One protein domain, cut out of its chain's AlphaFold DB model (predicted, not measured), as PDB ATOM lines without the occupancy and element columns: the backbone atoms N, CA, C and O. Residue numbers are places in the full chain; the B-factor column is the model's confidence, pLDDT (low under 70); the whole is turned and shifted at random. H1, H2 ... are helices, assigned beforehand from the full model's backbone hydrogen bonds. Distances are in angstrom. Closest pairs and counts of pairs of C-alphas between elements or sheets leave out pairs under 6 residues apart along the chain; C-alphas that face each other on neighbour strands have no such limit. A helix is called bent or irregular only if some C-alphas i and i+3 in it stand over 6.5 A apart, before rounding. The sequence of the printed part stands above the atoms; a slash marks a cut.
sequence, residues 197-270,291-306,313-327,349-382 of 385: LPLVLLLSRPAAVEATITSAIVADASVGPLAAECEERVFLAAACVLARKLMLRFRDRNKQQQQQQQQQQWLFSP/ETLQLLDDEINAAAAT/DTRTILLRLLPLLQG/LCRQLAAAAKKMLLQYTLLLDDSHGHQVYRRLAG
ATOM      1  N   LEU A 197      14.335  29.855 -42.286       87.00
ATOM      2  CA  LEU A 197      13.821  28.482 -42.320       87.00
ATOM      3  C   LEU A 197      13.557  27.970 -43.753       87.00
ATOM      4  O   LEU A 197      14.059  26.889 -44.077       87.00
ATOM      5  N   PRO A 198      12.862  28.701 -44.652       85.69
ATOM      6  CA  PRO A 198      12.675  28.262 -46.037       85.69
ATOM      7  C   PRO A 198      13.991  28.024 -46.786       85.69
ATOM      8  O   PRO A 198      14.110  27.044 -47.522       85.69
ATOM      9  N   LEU A 199      14.996  28.881 -46.572       84.38
ATOM     10  CA  LEU A 199      16.320  28.760 -47.188       84.38
ATOM     11  C   LEU A 199      17.032  27.484 -46.711       84.38
ATOM     12  O   LEU A 199      17.582  26.731 -47.516       84.38
ATOM     13  N   VAL A 200      16.989  27.215 -45.405       85.00
ATOM     14  CA  VAL A 200      17.586  26.018 -44.799       85.00
ATOM     15  C   VAL A 200      16.892  24.747 -45.292       85.00
ATOM     16  O   VAL A 200      17.568  23.782 -45.662       85.00
ATOM     17  N   LEU A 201      15.558  24.737 -45.363       84.75
ATOM     18  CA  LEU A 201      14.784  23.622 -45.920       84.75
ATOM     19  C   LEU A 201      15.108  23.393 -47.407       84.75
ATOM     20  O   LEU A 201      15.314  22.257 -47.829       84.75
ATOM     21  N   LEU A 202      15.242  24.458 -48.201       82.12
ATOM     22  CA  LEU A 202      15.607  24.354 -49.616       82.12
ATOM     23  C   LEU A 202      16.998  23.728 -49.818       82.12
ATOM     24  O   LEU A 202      17.186  22.894 -50.707       82.12
ATOM     25  N   LEU A 203      17.974  24.108 -48.989       80.19
ATOM     26  CA  LEU A 203      19.350  23.611 -49.076       80.19
ATOM     27  C   LEU A 203      19.495  22.181 -48.546       80.19
ATOM     28  O   LEU A 203      20.180  21.359 -49.159       80.19
ATOM     29  N   SER A 204      18.826  21.856 -47.438       78.06
ATOM     30  CA  SER A 204      18.831  20.504 -46.861       78.06
ATOM     31  C   SER A 204      18.118  19.482 -47.755       78.06
ATOM     32  O   SER A 204      18.525  18.315 -47.782       78.06
ATOM     33  N   ARG A 205      17.140  19.924 -48.562       77.06
ATOM     34  CA  ARG A 205      16.291  19.096 -49.439       77.06
ATOM     35  C   ARG A 205      15.633  17.914 -48.698       77.06
ATOM     36  O   ARG A 205      15.840  16.762 -49.095       77.06
ATOM     37  N   PRO A 206      14.879  18.172 -47.617       76.75
ATOM     38  CA  PRO A 206      14.175  17.140 -46.874       76.75
ATOM     39  C   PRO A 206      12.938  16.663 -47.647       76.75
ATOM     40  O   PRO A 206      12.411  17.353 -48.521       76.75
ATOM     41  N   ALA A 207      12.440  15.475 -47.302       75.62
ATOM     42  CA  ALA A 207      11.111  15.050 -47.741       75.62
ATOM     43  C   ALA A 207      10.026  15.936 -47.100       75.62
ATOM     44  O   ALA A 207      10.249  16.500 -46.032       75.62
ATOM     45  N   ALA A 208       8.828  16.009 -47.692       71.00
ATOM     46  CA  ALA A 208       7.746  16.875 -47.195       71.00
ATOM     47  C   ALA A 208       7.433  16.660 -45.700       71.00
ATOM     48  O   ALA A 208       7.319  17.622 -44.950       71.00
ATOM     49  N   VAL A 209       7.391  15.401 -45.252       73.94
ATOM     50  CA  VAL A 209       7.153  15.042 -43.841       73.94
ATOM     51  C   VAL A 209       8.300  15.500 -42.927       73.94
ATOM     52  O   VAL A 209       8.081  15.983 -41.820       73.94
ATOM     53  N   GLU A 210       9.542  15.392 -43.397       76.56
ATOM     54  CA  GLU A 210      10.718  15.849 -42.651       76.56
ATOM     55  C   GLU A 210      10.756  17.383 -42.569       76.56
ATOM     56  O   GLU A 210      11.091  17.932 -41.519       76.56
ATOM     57  N   ALA A 211      10.321  18.081 -43.622       76.56
ATOM     58  CA  ALA A 211      10.150  19.531 -43.612       76.56
ATOM     59  C   ALA A 211       9.082  19.966 -42.598       76.56
ATOM     60  O   ALA A 211       9.329  20.877 -41.814       76.56
ATOM     61  N   THR A 212       7.927  19.287 -42.553       79.31
ATOM     62  CA  THR A 212       6.870  19.610 -41.579       79.31
ATOM     63  C   THR A 212       7.318  19.389 -40.140       79.31
ATOM     64  O   THR A 212       7.043  20.225 -39.285       79.31
ATOM     65  N   ILE A 213       8.059  18.308 -39.874       83.12
ATOM     66  CA  ILE A 213       8.606  18.029 -38.539       83.12
ATOM     67  C   ILE A 213       9.663  19.067 -38.168       83.12
ATOM     68  O   ILE A 213       9.654  19.570 -37.052       83.12
ATOM     69  N   THR A 214      10.539  19.435 -39.104       85.75
ATOM     70  CA  THR A 214      11.541  20.486 -38.879       85.75
ATOM     71  C   THR A 214      10.869  21.809 -38.517       85.75
ATOM     72  O   THR A 214      11.243  22.426 -37.524       85.75
ATOM     73  N   SER A 215       9.849  22.226 -39.273       85.06
ATOM     74  CA  SER A 215       9.097  23.452 -38.989       85.06
ATOM     75  C   SER A 215       8.383  23.401 -37.638       85.06
ATOM     76  O   SER A 215       8.357  24.409 -36.938       85.06
ATOM     77  N   ALA A 216       7.842  22.243 -37.243       84.44
ATOM     78  CA  ALA A 216       7.217  22.059 -35.933       84.44
ATOM     79  C   ALA A 216       8.238  22.154 -34.787       84.44
ATOM     80  O   ALA A 216       8.014  22.890 -33.832       84.44
ATOM     81  N   ILE A 217       9.396  21.497 -34.918       87.00
ATOM     82  CA  ILE A 217      10.491  21.583 -33.937       87.00
ATOM     83  C   ILE A 217      10.977  23.028 -33.803       87.00
ATOM     84  O   ILE A 217      11.215  23.495 -32.695       87.00
ATOM     85  N   VAL A 218      11.108  23.750 -34.919       88.00
ATOM     86  CA  VAL A 218      11.487  25.169 -34.919       88.00
ATOM     87  C   VAL A 218      10.428  26.025 -34.229       88.00
ATOM     88  O   VAL A 218      10.793  26.870 -33.417       88.00
ATOM     89  N   ALA A 219       9.142  25.784 -34.496       83.56
ATOM     90  CA  ALA A 219       8.047  26.478 -33.827       83.56
ATOM     91  C   ALA A 219       8.128  26.297 -32.309       83.56
ATOM     92  O   ALA A 219       8.202  27.282 -31.578       83.56
ATOM     93  N   ASP A 220       8.212  25.054 -31.845       83.25
ATOM     94  CA  ASP A 220       8.249  24.738 -30.421       83.25
ATOM     95  C   ASP A 220       9.519  25.287 -29.763       83.25
ATOM     96  O   ASP A 220       9.453  25.974 -28.742       83.25
ATOM     97  N   ALA A 221      10.684  25.060 -30.371       83.31
ATOM     98  CA  ALA A 221      11.960  25.519 -29.834       83.31
ATOM     99  C   ALA A 221      12.103  27.053 -29.856       83.31
ATOM    100  O   ALA A 221      12.845  27.600 -29.040       83.31
ATOM    101  N   SER A 222      11.370  27.752 -30.736       81.44
ATOM    102  CA  SER A 222      11.335  29.222 -30.770       81.44
ATOM    103  C   SER A 222      10.634  29.844 -29.559       81.44
ATOM    104  O   SER A 222      10.908  30.987 -29.205       81.44
ATOM    105  N   VAL A 223       9.771  29.074 -28.888       78.94
ATOM    106  CA  VAL A 223       9.121  29.469 -27.628       78.94
ATOM    107  C   VAL A 223      10.068  29.292 -26.433       78.94
ATOM    108  O   VAL A 223       9.875  29.895 -25.377       78.94
ATOM    109  N   GLY A 224      11.106  28.466 -26.576       77.06
ATOM    110  CA  GLY A 224      12.101  28.213 -25.539       77.06
ATOM    111  C   GLY A 224      13.207  29.275 -25.461       77.06
ATOM    112  O   GLY A 224      13.349  30.113 -26.351       77.06
ATOM    113  N   PRO A 225      14.066  29.205 -24.427       71.69
ATOM    114  CA  PRO A 225      15.197  30.125 -24.261       71.69
ATOM    115  C   PRO A 225      16.260  29.963 -25.359       71.69
ATOM    116  O   PRO A 225      17.090  30.843 -25.570       71.69
ATOM    117  N   LEU A 226      16.231  28.848 -26.099       75.44
ATOM    118  CA  LEU A 226      17.215  28.551 -27.135       75.44
ATOM    119  C   LEU A 226      17.218  29.591 -28.264       75.44
ATOM    120  O   LEU A 226      18.283  29.872 -28.803       75.44
ATOM    121  N   ALA A 227      16.060  30.172 -28.589       73.06
ATOM    122  CA  ALA A 227      15.952  31.221 -29.603       73.06
ATOM    123  C   ALA A 227      16.671  32.521 -29.216       73.06
ATOM    124  O   ALA A 227      17.077  33.272 -30.094       73.06
ATOM    125  N   ALA A 228      16.838  32.775 -27.916       70.75
ATOM    126  CA  ALA A 228      17.550  33.942 -27.401       70.75
ATOM    127  C   ALA A 228      19.049  33.672 -27.166       70.75
ATOM    128  O   ALA A 228      19.859  34.591 -27.220       70.75
ATOM    129  N   GLU A 229      19.425  32.422 -26.881       73.38
ATOM    130  CA  GLU A 229      20.790  32.055 -26.470       73.38
ATOM    131  C   GLU A 229      21.676  31.515 -27.603       73.38
ATOM    132  O   GLU A 229      22.895  31.429 -27.441       73.38
ATOM    133  N   CYS A 230      21.085  31.053 -28.705       73.25
ATOM    134  CA  CYS A 230      21.792  30.345 -29.769       73.25
ATOM    135  C   CYS A 230      21.745  31.126 -31.081       73.25
ATOM    136  O   CYS A 230      20.730  31.727 -31.421       73.25
ATOM    137  N   GLU A 231      22.825  31.060 -31.858       81.25
ATOM    138  CA  GLU A 231      22.821  31.589 -33.217       81.25
ATOM    139  C   GLU A 231      21.758  30.887 -34.075       81.25
ATOM    140  O   GLU A 231      21.697  29.656 -34.149       81.25
ATOM    141  N   GLU A 232      20.954  31.675 -34.787       82.56
ATOM    142  CA  GLU A 232      19.789  31.201 -35.545       82.56
ATOM    143  C   GLU A 232      20.131  30.098 -36.557       82.56
ATOM    144  O   GLU A 232      19.378  29.141 -36.740       82.56
ATOM    145  N   ARG A 233      21.307  30.184 -37.188       82.50
ATOM    146  CA  ARG A 233      21.762  29.195 -38.174       82.50
ATOM    147  C   ARG A 233      22.101  27.855 -37.526       82.50
ATOM    148  O   ARG A 233      21.794  26.807 -38.094       82.50
ATOM    149  N   VAL A 234      22.699  27.879 -36.332       81.81
ATOM    150  CA  VAL A 234      22.981  26.675 -35.532       81.81
ATOM    151  C   VAL A 234      21.674  26.069 -35.043       81.81
ATOM    152  O   VAL A 234      21.489  24.860 -35.151       81.81
ATOM    153  N   PHE A 235      20.748  26.906 -34.574       85.88
ATOM    154  CA  PHE A 235      19.408  26.498 -34.174       85.88
ATOM    155  C   PHE A 235      18.675  25.768 -35.314       85.88
ATOM    156  O   PHE A 235      18.249  24.626 -35.146       85.88
ATOM    157  N   LEU A 236      18.597  26.371 -36.503       87.38
ATOM    158  CA  LEU A 236      17.908  25.785 -37.657       87.38
ATOM    159  C   LEU A 236      18.592  24.505 -38.158       87.38
ATOM    160  O   LEU A 236      17.923  23.510 -38.440       87.38
ATOM    161  N   ALA A 237      19.926  24.489 -38.228       84.38
ATOM    162  CA  ALA A 237      20.669  23.296 -38.624       84.38
ATOM    163  C   ALA A 237      20.506  22.148 -37.612       84.38
ATOM    164  O   ALA A 237      20.363  20.990 -38.014       84.38
ATOM    165  N   ALA A 238      20.478  22.453 -36.311       84.94
ATOM    166  CA  ALA A 238      20.204  21.475 -35.265       84.94
ATOM    167  C   ALA A 238      18.787  20.897 -35.397       84.94
ATOM    168  O   ALA A 238      18.636  19.678 -35.317       84.94
ATOM    169  N   ALA A 239      17.782  21.731 -35.689       87.81
ATOM    170  CA  ALA A 239      16.412  21.278 -35.927       87.81
ATOM    171  C   ALA A 239      16.312  20.320 -37.127       87.81
ATOM    172  O   ALA A 239      15.686  19.269 -37.010       87.81
ATOM    173  N   CYS A 240      16.978  20.616 -38.251       84.69
ATOM    174  CA  CYS A 240      17.010  19.714 -39.411       84.69
ATOM    175  C   CYS A 240      17.644  18.357 -39.076       84.69
ATOM    176  O   CYS A 240      17.118  17.302 -39.433       84.69
ATOM    177  N   VAL A 241      18.783  18.372 -38.376       83.94
ATOM    178  CA  VAL A 241      19.472  17.140 -37.969       83.94
ATOM    179  C   VAL A 241      18.611  16.330 -36.999       83.94
ATOM    180  O   VAL A 241      18.544  15.105 -37.121       83.94
ATOM    181  N   LEU A 242      17.938  16.998 -36.061       84.62
ATOM    182  CA  LEU A 242      17.053  16.362 -35.093       84.62
ATOM    183  C   LEU A 242      15.826  15.743 -35.777       84.62
ATOM    184  O   LEU A 242      15.549  14.562 -35.579       84.62
ATOM    185  N   ALA A 243      15.153  16.488 -36.660       85.19
ATOM    186  CA  ALA A 243      14.005  16.006 -37.428       85.19
ATOM    187  C   ALA A 243      14.337  14.736 -38.223       85.19
ATOM    188  O   ALA A 243      13.589  13.754 -38.186       85.19
ATOM    189  N   ARG A 244      15.497  14.717 -38.895       82.31
ATOM    190  CA  ARG A 244      15.975  13.545 -39.634       82.31
ATOM    191  C   ARG A 244      16.192  12.341 -38.718       82.31
ATOM    192  O   ARG A 244      15.783  11.230 -39.060       82.31
ATOM    193  N   LYS A 245      16.836  12.546 -37.565       82.44
ATOM    194  CA  LYS A 245      17.094  11.477 -36.588       82.44
ATOM    195  C   LYS A 245      15.797  10.894 -36.040       82.44
ATOM    196  O   LYS A 245      15.647   9.673 -36.050       82.44
ATOM    197  N   LEU A 246      14.856  11.746 -35.638       81.69
ATOM    198  CA  LEU A 246      13.547  11.319 -35.152       81.69
ATOM    199  C   LEU A 246      12.811  10.506 -36.221       81.69
ATOM    200  O   LEU A 246      12.384   9.389 -35.949       81.69
ATOM    201  N   MET A 247      12.755  10.990 -37.465       79.38
ATOM    202  CA  MET A 247      12.117  10.278 -38.581       79.38
ATOM    203  C   MET A 247      12.691   8.879 -38.826       79.38
ATOM    204  O   MET A 247      11.939   7.921 -39.017       79.38
ATOM    205  N   LEU A 248      14.020   8.742 -38.823       77.38
ATOM    206  CA  LEU A 248      14.668   7.441 -38.993       77.38
ATOM    207  C   LEU A 248      14.316   6.495 -37.839       77.38
ATOM    208  O   LEU A 248      13.960   5.345 -38.083       77.38
ATOM    209  N   ARG A 249      14.321   6.997 -36.599       74.69
ATOM    210  CA  ARG A 249      13.942   6.215 -35.417       74.69
ATOM    211  C   ARG A 249      12.480   5.787 -35.439       74.69
ATOM    212  O   ARG A 249      12.210   4.611 -35.214       74.69
ATOM    213  N   PHE A 250      11.558   6.685 -35.774       75.81
ATOM    214  CA  PHE A 250      10.141   6.352 -35.949       75.81
ATOM    215  C   PHE A 250       9.953   5.268 -37.007       75.81
ATOM    216  O   PHE A 250       9.233   4.296 -36.795       75.81
ATOM    217  N   ARG A 251      10.650   5.389 -38.140       76.75
ATOM    218  CA  ARG A 251      10.587   4.384 -39.202       76.75
ATOM    219  C   ARG A 251      11.113   3.026 -38.739       76.75
ATOM    220  O   ARG A 251      10.510   2.008 -39.070       76.75
ATOM    221  N   ASP A 252      12.220   2.999 -38.006       76.50
ATOM    222  CA  ASP A 252      12.814   1.757 -37.513       76.50
ATOM    223  C   ASP A 252      11.960   1.108 -36.418       76.50
ATOM    224  O   ASP A 252      11.740  -0.102 -36.455       76.50
ATOM    225  N   ARG A 253      11.383   1.904 -35.513       71.88
ATOM    226  CA  ARG A 253      10.455   1.424 -34.482       71.88
ATOM    227  C   ARG A 253       9.159   0.883 -35.086       71.88
ATOM    228  O   ARG A 253       8.725  -0.197 -34.701       71.88
ATOM    229  N   ASN A 254       8.597   1.551 -36.095       73.81
ATOM    230  CA  ASN A 254       7.415   1.054 -36.808       73.81
ATOM    231  C   ASN A 254       7.693  -0.285 -37.504       73.81
ATOM    232  O   ASN A 254       6.848  -1.177 -37.481       73.81
ATOM    233  N   LYS A 255       8.892  -0.471 -38.073       77.00
ATOM    234  CA  LYS A 255       9.305  -1.773 -38.620       77.00
ATOM    235  C   LYS A 255       9.432  -2.836 -37.528       77.00
ATOM    236  O   LYS A 255       8.998  -3.960 -37.748       77.00
ATOM    237  N   GLN A 256      10.001  -2.498 -36.369       78.62
ATOM    238  CA  GLN A 256      10.124  -3.423 -35.234       78.62
ATOM    239  C   GLN A 256       8.754  -3.834 -34.680       78.62
ATOM    240  O   GLN A 256       8.524  -5.017 -34.446       78.62
ATOM    241  N   GLN A 257       7.817  -2.892 -34.538       75.44
ATOM    242  CA  GLN A 257       6.441  -3.183 -34.124       75.44
ATOM    243  C   GLN A 257       5.695  -4.026 -35.163       75.44
ATOM    244  O   GLN A 257       5.030  -4.991 -34.794       75.44
ATOM    245  N   GLN A 258       5.845  -3.732 -36.460       75.75
ATOM    246  CA  GLN A 258       5.273  -4.565 -37.525       75.75
ATOM    247  C   GLN A 258       5.862  -5.981 -37.527       75.75
ATOM    248  O   GLN A 258       5.124  -6.945 -37.707       75.75
ATOM    249  N   GLN A 259       7.166  -6.134 -37.277       76.69
ATOM    250  CA  GLN A 259       7.805  -7.448 -37.145       76.69
ATOM    251  C   GLN A 259       7.313  -8.209 -35.905       76.69
ATOM    252  O   GLN A 259       7.060  -9.409 -35.999       76.69
ATOM    253  N   GLN A 260       7.109  -7.529 -34.772       72.12
ATOM    254  CA  GLN A 260       6.520  -8.132 -33.571       72.12
ATOM    255  C   GLN A 260       5.054  -8.532 -33.783       72.12
ATOM    256  O   GLN A 260       4.665  -9.629 -33.388       72.12
ATOM    257  N   GLN A 261       4.248  -7.704 -34.454       67.00
ATOM    258  CA  GLN A 261       2.863  -8.045 -34.800       67.00
ATOM    259  C   GLN A 261       2.786  -9.200 -35.802       67.00
ATOM    260  O   GLN A 261       1.947 -10.082 -35.641       67.00
ATOM    261  N   GLN A 262       3.684  -9.253 -36.792       63.34
ATOM    262  CA  GLN A 262       3.779 -10.403 -37.693       63.34
ATOM    263  C   GLN A 262       4.185 -11.668 -36.927       63.34
ATOM    264  O   GLN A 262       3.542 -12.696 -37.099       63.34
ATOM    265  N   GLN A 263       5.168 -11.608 -36.021       60.91
ATOM    266  CA  GLN A 263       5.522 -12.751 -35.164       60.91
ATOM    267  C   GLN A 263       4.364 -13.198 -34.254       60.91
ATOM    268  O   GLN A 263       4.199 -14.396 -34.041       60.91
ATOM    269  N   GLN A 264       3.524 -12.278 -33.773       54.94
ATOM    270  CA  GLN A 264       2.319 -12.620 -33.008       54.94
ATOM    271  C   GLN A 264       1.186 -13.184 -33.885       54.94
ATOM    272  O   GLN A 264       0.483 -14.085 -33.435       54.94
ATOM    273  N   GLN A 265       1.045 -12.748 -35.142       49.59
ATOM    274  CA  GLN A 265       0.133 -13.363 -36.123       49.59
ATOM    275  C   GLN A 265       0.549 -14.789 -36.511       49.59
ATOM    276  O   GLN A 265      -0.310 -15.610 -36.822       49.59
ATOM    277  N   TRP A 266       1.843 -15.116 -36.458       49.88
ATOM    278  CA  TRP A 266       2.318 -16.497 -36.613       49.88
ATOM    279  C   TRP A 266       2.033 -17.374 -35.381       49.88
ATOM    280  O   TRP A 266       2.043 -18.597 -35.498       49.88
ATOM    281  N   LEU A 267       1.756 -16.773 -34.218       48.75
ATOM    282  CA  LEU A 267       1.436 -17.474 -32.968       48.75
ATOM    283  C   LEU A 267      -0.076 -17.557 -32.686       48.75
ATOM    284  O   LEU A 267      -0.497 -18.451 -31.953       48.75
ATOM    285  N   PHE A 268      -0.901 -16.685 -33.279       45.69
ATOM    286  CA  PHE A 268      -2.356 -16.673 -33.093       45.69
ATOM    287  C   PHE A 268      -3.111 -16.382 -34.403       45.69
ATOM    288  O   PHE A 268      -2.854 -15.387 -35.079       45.69
ATOM    289  N   SER A 269      -4.082 -17.244 -34.736       38.34
ATOM    290  CA  SER A 269      -4.911 -17.154 -35.950       38.34
ATOM    291  C   SER A 269      -5.670 -15.817 -36.093       38.34
ATOM    292  O   SER A 269      -6.055 -15.210 -35.089       38.34
ATOM    293  N   PRO A 270      -5.988 -15.370 -37.329       43.53
ATOM    294  CA  PRO A 270      -6.352 -13.978 -37.627       43.53
ATOM    295  C   PRO A 270      -7.728 -13.508 -37.123       43.53
ATOM    296  O   PRO A 270      -8.080 -12.348 -37.323       43.53
ATOM    297  N   GLU A 291       4.233   7.778 -26.527       44.75
ATOM    298  CA  GLU A 291       5.138   7.212 -27.527       44.75
ATOM    299  C   GLU A 291       6.248   8.197 -27.909       44.75
ATOM    300  O   GLU A 291       7.411   7.800 -27.971       44.75
ATOM    301  N   THR A 292       5.935   9.487 -28.091       44.28
ATOM    302  CA  THR A 292       6.952  10.540 -28.272       44.28
ATOM    303  C   THR A 292       7.831  10.670 -27.032       44.28
ATOM    304  O   THR A 292       9.043  10.810 -27.150       44.28
ATOM    305  N   LEU A 293       7.242  10.522 -25.849       44.47
ATOM    306  CA  LEU A 293       7.902  10.404 -24.550       44.47
ATOM    307  C   LEU A 293       8.975   9.308 -24.492       44.47
ATOM    308  O   LEU A 293      10.127   9.582 -24.164       44.47
ATOM    309  N   GLN A 294       8.608   8.074 -24.844       48.72
ATOM    310  CA  GLN A 294       9.547   6.948 -24.871       48.72
ATOM    311  C   GLN A 294      10.643   7.133 -25.928       48.72
ATOM    312  O   GLN A 294      11.762   6.669 -25.743       48.72
ATOM    313  N   LEU A 295      10.345   7.830 -27.025       50.81
ATOM    314  CA  LEU A 295      11.316   8.126 -28.078       50.81
ATOM    315  C   LEU A 295      12.325   9.200 -27.677       50.81
ATOM    316  O   LEU A 295      13.496   9.091 -28.041       50.81
ATOM    317  N   LEU A 296      11.887  10.202 -26.911       47.09
ATOM    318  CA  LEU A 296      12.785  11.155 -26.265       47.09
ATOM    319  C   LEU A 296      13.710  10.404 -25.298       47.09
ATOM    320  O   LEU A 296      14.921  10.573 -25.382       47.09
ATOM    321  N   ASP A 297      13.181   9.499 -24.471       44.78
ATOM    322  CA  ASP A 297      13.991   8.661 -23.572       44.78
ATOM    323  C   ASP A 297      14.992   7.770 -24.314       44.78
ATOM    324  O   ASP A 297      16.164   7.695 -23.934       44.78
ATOM    325  N   ASP A 298      14.571   7.129 -25.402       49.78
ATOM    326  CA  ASP A 298      15.443   6.313 -26.247       49.78
ATOM    327  C   ASP A 298      16.556   7.157 -26.893       49.78
ATOM    328  O   ASP A 298      17.695   6.698 -26.995       49.78
ATOM    329  N   GLU A 299      16.282   8.404 -27.297       50.56
ATOM    330  CA  GLU A 299      17.295   9.317 -27.839       50.56
ATOM    331  C   GLU A 299      18.268   9.809 -26.763       50.56
ATOM    332  O   GLU A 299      19.471   9.882 -27.005       50.56
ATOM    333  N   ILE A 300      17.774  10.077 -25.558       49.38
ATOM    334  CA  ILE A 300      18.570  10.515 -24.407       49.38
ATOM    335  C   ILE A 300      19.529   9.407 -23.969       49.38
ATOM    336  O   ILE A 300      20.719   9.653 -23.754       49.38
ATOM    337  N   ASN A 301      19.037   8.168 -23.932       44.34
ATOM    338  CA  ASN A 301      19.837   6.989 -23.621       44.34
ATOM    339  C   ASN A 301      20.790   6.622 -24.779       44.34
ATOM    340  O   ASN A 301      21.932   6.225 -24.542       44.34
ATOM    341  N   ALA A 302      20.386   6.805 -26.042       49.06
ATOM    342  CA  ALA A 302      21.246   6.563 -27.206       49.06
ATOM    343  C   ALA A 302      22.341   7.631 -27.380       49.06
ATOM    344  O   ALA A 302      23.455   7.289 -27.787       49.06
ATOM    345  N   ALA A 303      22.062   8.891 -27.033       43.44
ATOM    346  CA  ALA A 303      23.039   9.978 -27.003       43.44
ATOM    347  C   ALA A 303      24.147   9.724 -25.967       43.44
ATOM    348  O   ALA A 303      25.281  10.155 -26.176       43.44
ATOM    349  N   ALA A 304      23.845   8.977 -24.899       39.69
ATOM    350  CA  ALA A 304      24.828   8.510 -23.927       39.69
ATOM    351  C   ALA A 304      25.597   7.250 -24.381       39.69
ATOM    352  O   ALA A 304      26.720   7.039 -23.927       39.69
ATOM    353  N   ALA A 305      25.037   6.420 -25.277       39.09
ATOM    354  CA  ALA A 305      25.552   5.065 -25.504       39.09
ATOM    355  C   ALA A 305      26.119   4.741 -26.902       39.09
ATOM    356  O   ALA A 305      26.980   3.869 -26.976       39.09
ATOM    357  N   THR A 306      25.723   5.356 -28.027       37.59
ATOM    358  CA  THR A 306      26.235   4.893 -29.346       37.59
ATOM    359  C   THR A 306      26.242   5.947 -30.464       37.59
ATOM    360  O   THR A 306      25.225   6.266 -31.069       37.59
ATOM    361  N   ASP A 313      24.010   9.941 -42.892       61.03
ATOM    362  CA  ASP A 313      22.868  10.815 -43.201       61.03
ATOM    363  C   ASP A 313      23.023  12.206 -42.574       61.03
ATOM    364  O   ASP A 313      22.799  13.222 -43.233       61.03
ATOM    365  N   THR A 314      23.501  12.271 -41.331       66.00
ATOM    366  CA  THR A 314      23.762  13.545 -40.640       66.00
ATOM    367  C   THR A 314      24.875  14.345 -41.316       66.00
ATOM    368  O   THR A 314      24.738  15.551 -41.514       66.00
ATOM    369  N   ARG A 315      25.941  13.674 -41.774       66.81
ATOM    370  CA  ARG A 315      27.034  14.306 -42.523       66.81
ATOM    371  C   ARG A 315      26.567  14.897 -43.852       66.81
ATOM    372  O   ARG A 315      27.034  15.970 -44.218       66.81
ATOM    373  N   THR A 316      25.644  14.250 -44.566       69.69
ATOM    374  CA  THR A 316      25.143  14.790 -45.845       69.69
ATOM    375  C   THR A 316      24.313  16.060 -45.675       69.69
ATOM    376  O   THR A 316      24.487  16.996 -46.455       69.69
ATOM    377  N   ILE A 317      23.468  16.139 -44.641       74.25
ATOM    378  CA  ILE A 317      22.714  17.359 -44.309       74.25
ATOM    379  C   ILE A 317      23.682  18.478 -43.919       74.25
ATOM    380  O   ILE A 317      23.596  19.581 -44.453       74.25
ATOM    381  N   LEU A 318      24.656  18.178 -43.055       72.69
ATOM    382  CA  LEU A 318      25.644  19.163 -42.615       72.69
ATOM    383  C   LEU A 318      26.501  19.687 -43.765       72.69
ATOM    384  O   LEU A 318      26.722  20.888 -43.836       72.69
ATOM    385  N   LEU A 319      26.922  18.835 -44.704       74.19
ATOM    386  CA  LEU A 319      27.661  19.272 -45.894       74.19
ATOM    387  C   LEU A 319      26.839  20.211 -46.788       74.19
ATOM    388  O   LEU A 319      27.402  21.131 -47.374       74.19
ATOM    389  N   ARG A 320      25.519  20.011 -46.881       76.81
ATOM    390  CA  ARG A 320      24.625  20.902 -47.643       76.81
ATOM    391  C   ARG A 320      24.381  22.237 -46.943       76.81
ATOM    392  O   ARG A 320      24.225  23.248 -47.617       76.81
ATOM    393  N   LEU A 321      24.346  22.235 -45.612       77.88
ATOM    394  CA  LEU A 321      24.136  23.431 -44.789       77.88
ATOM    395  C   LEU A 321      25.437  24.180 -44.468       77.88
ATOM    396  O   LEU A 321      25.392  25.318 -44.010       77.88
ATOM    397  N   LEU A 322      26.591  23.572 -44.747       74.81
ATOM    398  CA  LEU A 322      27.916  24.121 -44.471       74.81
ATOM    399  C   LEU A 322      28.129  25.551 -45.004       74.81
ATOM    400  O   LEU A 322      28.685  26.348 -44.255       74.81
ATOM    401  N   PRO A 323      27.648  25.939 -46.205       72.56
ATOM    402  CA  PRO A 323      27.776  27.318 -46.684       72.56
ATOM    403  C   PRO A 323      27.074  28.358 -45.797       72.56
ATOM    404  O   PRO A 323      27.516  29.496 -45.733       72.56
ATOM    405  N   LEU A 324      25.998  27.980 -45.095       72.12
ATOM    406  CA  LEU A 324      25.312  28.869 -44.146       72.12
ATOM    407  C   LEU A 324      26.026  28.929 -42.791       72.12
ATOM    408  O   LEU A 324      25.952  29.940 -42.094       72.12
ATOM    409  N   LEU A 325      26.706  27.846 -42.420       69.56
ATOM    410  CA  LEU A 325      27.408  27.695 -41.144       69.56
ATOM    411  C   LEU A 325      28.856  28.219 -41.194       69.56
ATOM    412  O   LEU A 325      29.480  28.435 -40.154       69.56
ATOM    413  N   GLN A 326      29.393  28.461 -42.394       60.91
ATOM    414  CA  GLN A 326      30.672  29.135 -42.602       60.91
ATOM    415  C   GLN A 326      30.572  30.607 -42.165       60.91
ATOM    416  O   GLN A 326      29.722  31.352 -42.644       60.91
ATOM    417  N   GLY A 327      31.452  31.021 -41.249       56.97
ATOM    418  CA  GLY A 327      31.491  32.387 -40.706       56.97
ATOM    419  C   GLY A 327      31.036  32.518 -39.251       56.97
ATOM    420  O   GLY A 327      31.201  33.584 -38.673       56.97
ATOM    421  N   LEU A 349      31.660  23.027 -34.098       67.62
ATOM    422  CA  LEU A 349      30.333  23.102 -34.719       67.62
ATOM    423  C   LEU A 349      29.447  21.906 -34.328       67.62
ATOM    424  O   LEU A 349      28.295  22.072 -33.941       67.62
ATOM    425  N   CYS A 350      29.989  20.687 -34.369       68.44
ATOM    426  CA  CYS A 350      29.249  19.487 -33.976       68.44
ATOM    427  C   CYS A 350      28.854  19.523 -32.494       68.44
ATOM    428  O   CYS A 350      27.780  19.041 -32.142       68.44
ATOM    429  N   ARG A 351      29.694  20.106 -31.625       69.38
ATOM    430  CA  ARG A 351      29.366  20.299 -30.203       69.38
ATOM    431  C   ARG A 351      28.257  21.333 -30.018       69.38
ATOM    432  O   ARG A 351      27.339  21.069 -29.250       69.38
ATOM    433  N   GLN A 352      28.304  22.454 -30.738       72.56
ATOM    434  CA  GLN A 352      27.258  23.483 -30.703       72.56
ATOM    435  C   GLN A 352      25.915  22.946 -31.209       72.56
ATOM    436  O   GLN A 352      24.901  23.101 -30.536       72.56
ATOM    437  N   LEU A 353      25.912  22.229 -32.336       74.94
ATOM    438  CA  LEU A 353      24.711  21.601 -32.891       74.94
ATOM    439  C   LEU A 353      24.136  20.531 -31.959       74.94
ATOM    440  O   LEU A 353      22.927  20.486 -31.742       74.94
ATOM    441  N   ALA A 354      24.991  19.684 -31.378       72.81
ATOM    442  CA  ALA A 354      24.556  18.685 -30.409       72.81
ATOM    443  C   ALA A 354      23.996  19.334 -29.135       72.81
ATOM    444  O   ALA A 354      22.981  18.876 -28.622       72.81
ATOM    445  N   ALA A 355      24.614  20.412 -28.644       75.62
ATOM    446  CA  ALA A 355      24.122  21.160 -27.492       75.62
ATOM    447  C   ALA A 355      22.773  21.839 -27.780       75.62
ATOM    448  O   ALA A 355      21.874  21.769 -26.944       75.62
ATOM    449  N   ALA A 356      22.604  22.435 -28.963       77.94
ATOM    450  CA  ALA A 356      21.345  23.035 -29.392       77.94
ATOM    451  C   ALA A 356      20.233  21.982 -29.513       77.94
ATOM    452  O   ALA A 356      19.188  22.130 -28.886       77.94
ATOM    453  N   ALA A 357      20.484  20.867 -30.210       79.75
ATOM    454  CA  ALA A 357      19.530  19.761 -30.316       79.75
ATOM    455  C   ALA A 357      19.165  19.186 -28.936       79.75
ATOM    456  O   ALA A 357      18.000  18.932 -28.643       79.75
ATOM    457  N   LYS A 358      20.148  19.053 -28.042       79.06
ATOM    458  CA  LYS A 358      19.935  18.613 -26.662       79.06
ATOM    459  C   LYS A 358      19.057  19.584 -25.868       79.06
ATOM    460  O   LYS A 358      18.199  19.134 -25.119       79.06
ATOM    461  N   LYS A 359      19.241  20.897 -26.036       79.19
ATOM    462  CA  LYS A 359      18.379  21.925 -25.428       79.19
ATOM    463  C   LYS A 359      16.951  21.890 -25.992       79.19
ATOM    464  O   LYS A 359      16.010  22.019 -25.214       79.19
ATOM    465  N   MET A 360      16.780  21.641 -27.295       83.38
ATOM    466  CA  MET A 360      15.453  21.423 -27.898       83.38
ATOM    467  C   MET A 360      14.756  20.209 -27.272       83.38
ATOM    468  O   MET A 360      13.604  20.299 -26.864       83.38
ATOM    469  N   LEU A 361      15.469  19.091 -27.114       78.56
ATOM    470  CA  LEU A 361      14.938  17.893 -26.454       78.56
ATOM    471  C   LEU A 361      14.613  18.141 -24.977       78.56
ATOM    472  O   LEU A 361      13.544  17.751 -24.513       78.56
ATOM    473  N   LEU A 362      15.490  18.843 -24.250       76.06
ATOM    474  CA  LEU A 362      15.265  19.232 -22.855       76.06
ATOM    475  C   LEU A 362      13.943  19.991 -22.682       76.06
ATOM    476  O   LEU A 362      13.211  19.727 -21.728       76.06
ATOM    477  N   GLN A 363      13.606  20.878 -23.616       79.50
ATOM    478  CA  GLN A 363      12.341  21.604 -23.595       79.50
ATOM    479  C   GLN A 363      11.139  20.654 -23.616       79.50
ATOM    480  O   GLN A 363      10.239  20.794 -22.789       79.50
ATOM    481  N   TYR A 364      11.151  19.641 -24.484       73.12
ATOM    482  CA  TYR A 364      10.107  18.617 -24.488       73.12
ATOM    483  C   TYR A 364      10.099  17.804 -23.191       73.12
ATOM    484  O   TYR A 364       9.022  17.506 -22.681       73.12
ATOM    485  N   THR A 365      11.266  17.517 -22.598       68.38
ATOM    486  CA  THR A 365      11.328  16.754 -21.337       68.38
ATOM    487  C   THR A 365      10.690  17.472 -20.148       68.38
ATOM    488  O   THR A 365      10.115  16.833 -19.270       68.38
ATOM    489  N   LEU A 366      10.718  18.808 -20.138       68.56
ATOM    490  CA  LEU A 366      10.061  19.621 -19.111       68.56
ATOM    491  C   LEU A 366       8.526  19.589 -19.212       68.56
ATOM    492  O   LEU A 366       7.840  19.848 -18.219       68.56
ATOM    493  N   LEU A 367       7.989  19.265 -20.392       68.94
ATOM    494  CA  LEU A 367       6.550  19.134 -20.646       68.94
ATOM    495  C   LEU A 367       5.996  17.760 -20.257       68.94
ATOM    496  O   LEU A 367       4.779  17.592 -20.196       68.94
ATOM    497  N   LEU A 368       6.875  16.805 -19.961       66.00
ATOM    498  CA  LEU A 368       6.515  15.468 -19.506       66.00
ATOM    499  C   LEU A 368       6.020  15.478 -18.052       66.00
ATOM    500  O   LEU A 368       6.224  16.447 -17.308       66.00
ATOM    501  N   ASP A 369       5.390  14.370 -17.644       62.75
ATOM    502  CA  ASP A 369       4.911  14.156 -16.275       62.75
ATOM    503  C   ASP A 369       6.001  14.454 -15.239       62.75
ATOM    504  O   ASP A 369       7.164  14.097 -15.424       62.75
ATOM    505  N   ASP A 370       5.625  15.083 -14.121       62.81
ATOM    506  CA  ASP A 370       6.579  15.634 -13.149       62.81
ATOM    507  C   ASP A 370       7.586  14.600 -12.621       62.81
ATOM    508  O   ASP A 370       8.740  14.942 -12.386       62.81
ATOM    509  N   SER A 371       7.204  13.332 -12.469       63.75
ATOM    510  CA  SER A 371       8.116  12.289 -11.983       63.75
ATOM    511  C   SER A 371       9.108  11.815 -13.048       63.75
ATOM    512  O   SER A 371      10.292  11.667 -12.752       63.75
ATOM    513  N   HIS A 372       8.641  11.594 -14.279       62.03
ATOM    514  CA  HIS A 372       9.456  11.075 -15.377       62.03
ATOM    515  C   HIS A 372      10.281  12.195 -16.016       62.03
ATOM    516  O   HIS A 372      11.501  12.090 -16.098       62.03
ATOM    517  N   GLY A 373       9.658  13.331 -16.335       61.41
ATOM    518  CA  GLY A 373      10.323  14.495 -16.915       61.41
ATOM    519  C   GLY A 373      11.501  15.001 -16.083       61.41
ATOM    520  O   GLY A 373      12.542  15.316 -16.645       61.41
ATOM    521  N   HIS A 374      11.410  14.999 -14.745       64.88
ATOM    522  CA  HIS A 374      12.531  15.419 -13.890       64.88
ATOM    523  C   HIS A 374      13.705  14.430 -13.880       64.88
ATOM    524  O   HIS A 374      14.851  14.867 -13.772       64.88
ATOM    525  N   GLN A 375      13.453  13.120 -13.973       65.00
ATOM    526  CA  GLN A 375      14.526  12.117 -14.064       65.00
ATOM    527  C   GLN A 375      15.275  12.263 -15.388       65.00
ATOM    528  O   GLN A 375      16.503  12.306 -15.432       65.00
ATOM    529  N   VAL A 376      14.511  12.413 -16.461       63.44
ATOM    530  CA  VAL A 376      15.008  12.547 -17.825       63.44
ATOM    531  C   VAL A 376      15.756  13.870 -18.008       63.44
ATOM    532  O   VAL A 376      16.875  13.892 -18.525       63.44
ATOM    533  N   TYR A 377      15.201  14.963 -17.478       62.88
ATOM    534  CA  TYR A 377      15.846  16.271 -17.449       62.88
ATOM    535  C   TYR A 377      17.162  16.233 -16.669       62.88
ATOM    536  O   TYR A 377      18.143  16.788 -17.145       62.88
ATOM    537  N   ARG A 378      17.245  15.563 -15.509       67.00
ATOM    538  CA  ARG A 378      18.511  15.459 -14.752       67.00
ATOM    539  C   ARG A 378      19.606  14.732 -15.528       67.00
ATOM    540  O   ARG A 378      20.742  15.212 -15.559       67.00
ATOM    541  N   ARG A 379      19.259  13.619 -16.184       64.94
ATOM    542  CA  ARG A 379      20.186  12.860 -17.041       64.94
ATOM    543  C   ARG A 379      20.667  13.700 -18.218       64.94
ATOM    544  O   ARG A 379      21.863  13.758 -18.493       64.94
ATOM    545  N   LEU A 380      19.755  14.407 -18.884       58.44
ATOM    546  CA  LEU A 380      20.115  15.302 -19.976       58.44
ATOM    547  C   LEU A 380      20.909  16.519 -19.497       58.44
ATOM    548  O   LEU A 380      21.925  16.844 -20.092       58.44
ATOM    549  N   ALA A 381      20.526  17.190 -18.422       61.12
ATOM    550  CA  ALA A 381      21.246  18.354 -17.912       61.12
ATOM    551  C   ALA A 381      22.662  18.008 -17.402       61.12
ATOM    552  O   ALA A 381      23.466  18.913 -17.198       61.12
ATOM    553  N   GLY A 382      22.996  16.717 -17.254       59.56
ATOM    554  CA  GLY A 382      24.301  16.257 -16.774       59.56
ATOM    555  C   GLY A 382      24.474  16.434 -15.265       59.56
ATOM    556  O   GLY A 382      25.596  16.563 -14.793       59.56
TER     557      GLY A 382
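What this domain is: This is residues 197 to 270, 291 to 306, 313 to 327 and 349 to 382 of the 385 residues of an uncharacterized protein of Eimeria brunetti (UniProt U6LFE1). One long helix, H4, runs through a body of shorter helices with its first part, and residues 254 to 270, of which 254 to 265 belong to H4, stick out of that body as an arm. Round that first part, H2 and H7 cross H4, and H1 and H6 pack on it; the hairpin of H7 and H8 leads away from H4, with H5 packed on H8. The printed part has 139 residues with eight named helices, H1 to H8 in that order, and no named strand; its class is all helix. It is only just compact, close to loose, with a radius of gyration of the C-alphas of 16.9 A, and elongated, spanning 61 by 36 by 26 A.

Where its parts are: H1 is residues 197 to 204, beginning at C-alpha 197 (13.821, 28.482, -42.320). H2, residues 208 to 223, is 23.3 A long, and H3 is residues 226 to 229. H4, residues 232 to 265, is 48.7 A long and ends at C-alpha 265 (0.133, -13.363, -36.123). H5 is residues 291 to 305, 20.6 A. H6, residues 313 to 325, is irregular: C-alphas 320 and 323 are 7.2 A apart. H7, residues 349 to 366, is 25.8 A long. H8, residues 370 to 381, ends at C-alpha 381 (21.246, 18.354, -17.912).

How they stand to each other: H7 is the hub, touching five helices. It touches H4 at a steep tilt of 62 degrees, closest at the C-alphas of Leu 353 and Ala 238, 5.1 A. H7 and H8, a helical hairpin, touch at a shallow tilt of 12 degrees, opposite ways, with the C-alphas of Thr 365 and Gly 373 closest at 5.1 A. H5, H7 and H8 form an up and down bundle, each running against the one before; H5 and H7 only just touch, with 3 pairs of C-alphas within 8 A. With residues 236 to 247 alone, H4 touches H2 at a steep tilt of 56 degrees, the C-alphas of Ala 243 and Thr 214 closest at 5.3 A. H6 and H4 touch at a shallow tilt of 14 degrees, opposite ways, closest at the C-alphas of Thr 314 and Val 241, 6.2 A. H1 touches H6, the C-alphas of Ser 204 and Ile 317 closest at 5.6 A. H3 only just touches H7, with 3 pairs within 8 A. Every O i to N i+4 pair is within hydrogen-bond range in H1, H4, H5 and H7, against 11 of 12 in H2, 7 of 9 in H6 and 6 of 8 in H8; H3 is too short for such a pair.

The domain as a whole: The C-alphas of Ser 269 and Gly 327, the two farthest apart, are 61.7 A apart. Residues 271 to 290, 307 to 312 and 328 to 348 are not printed, with C-alpha gaps of 26.1, 15.4 and 11.1 A. The links printed whole are tight. The mean pLDDT of the printed part is 70.3; 54 residues are under 70, among them 291 to 306 and 365 to 382.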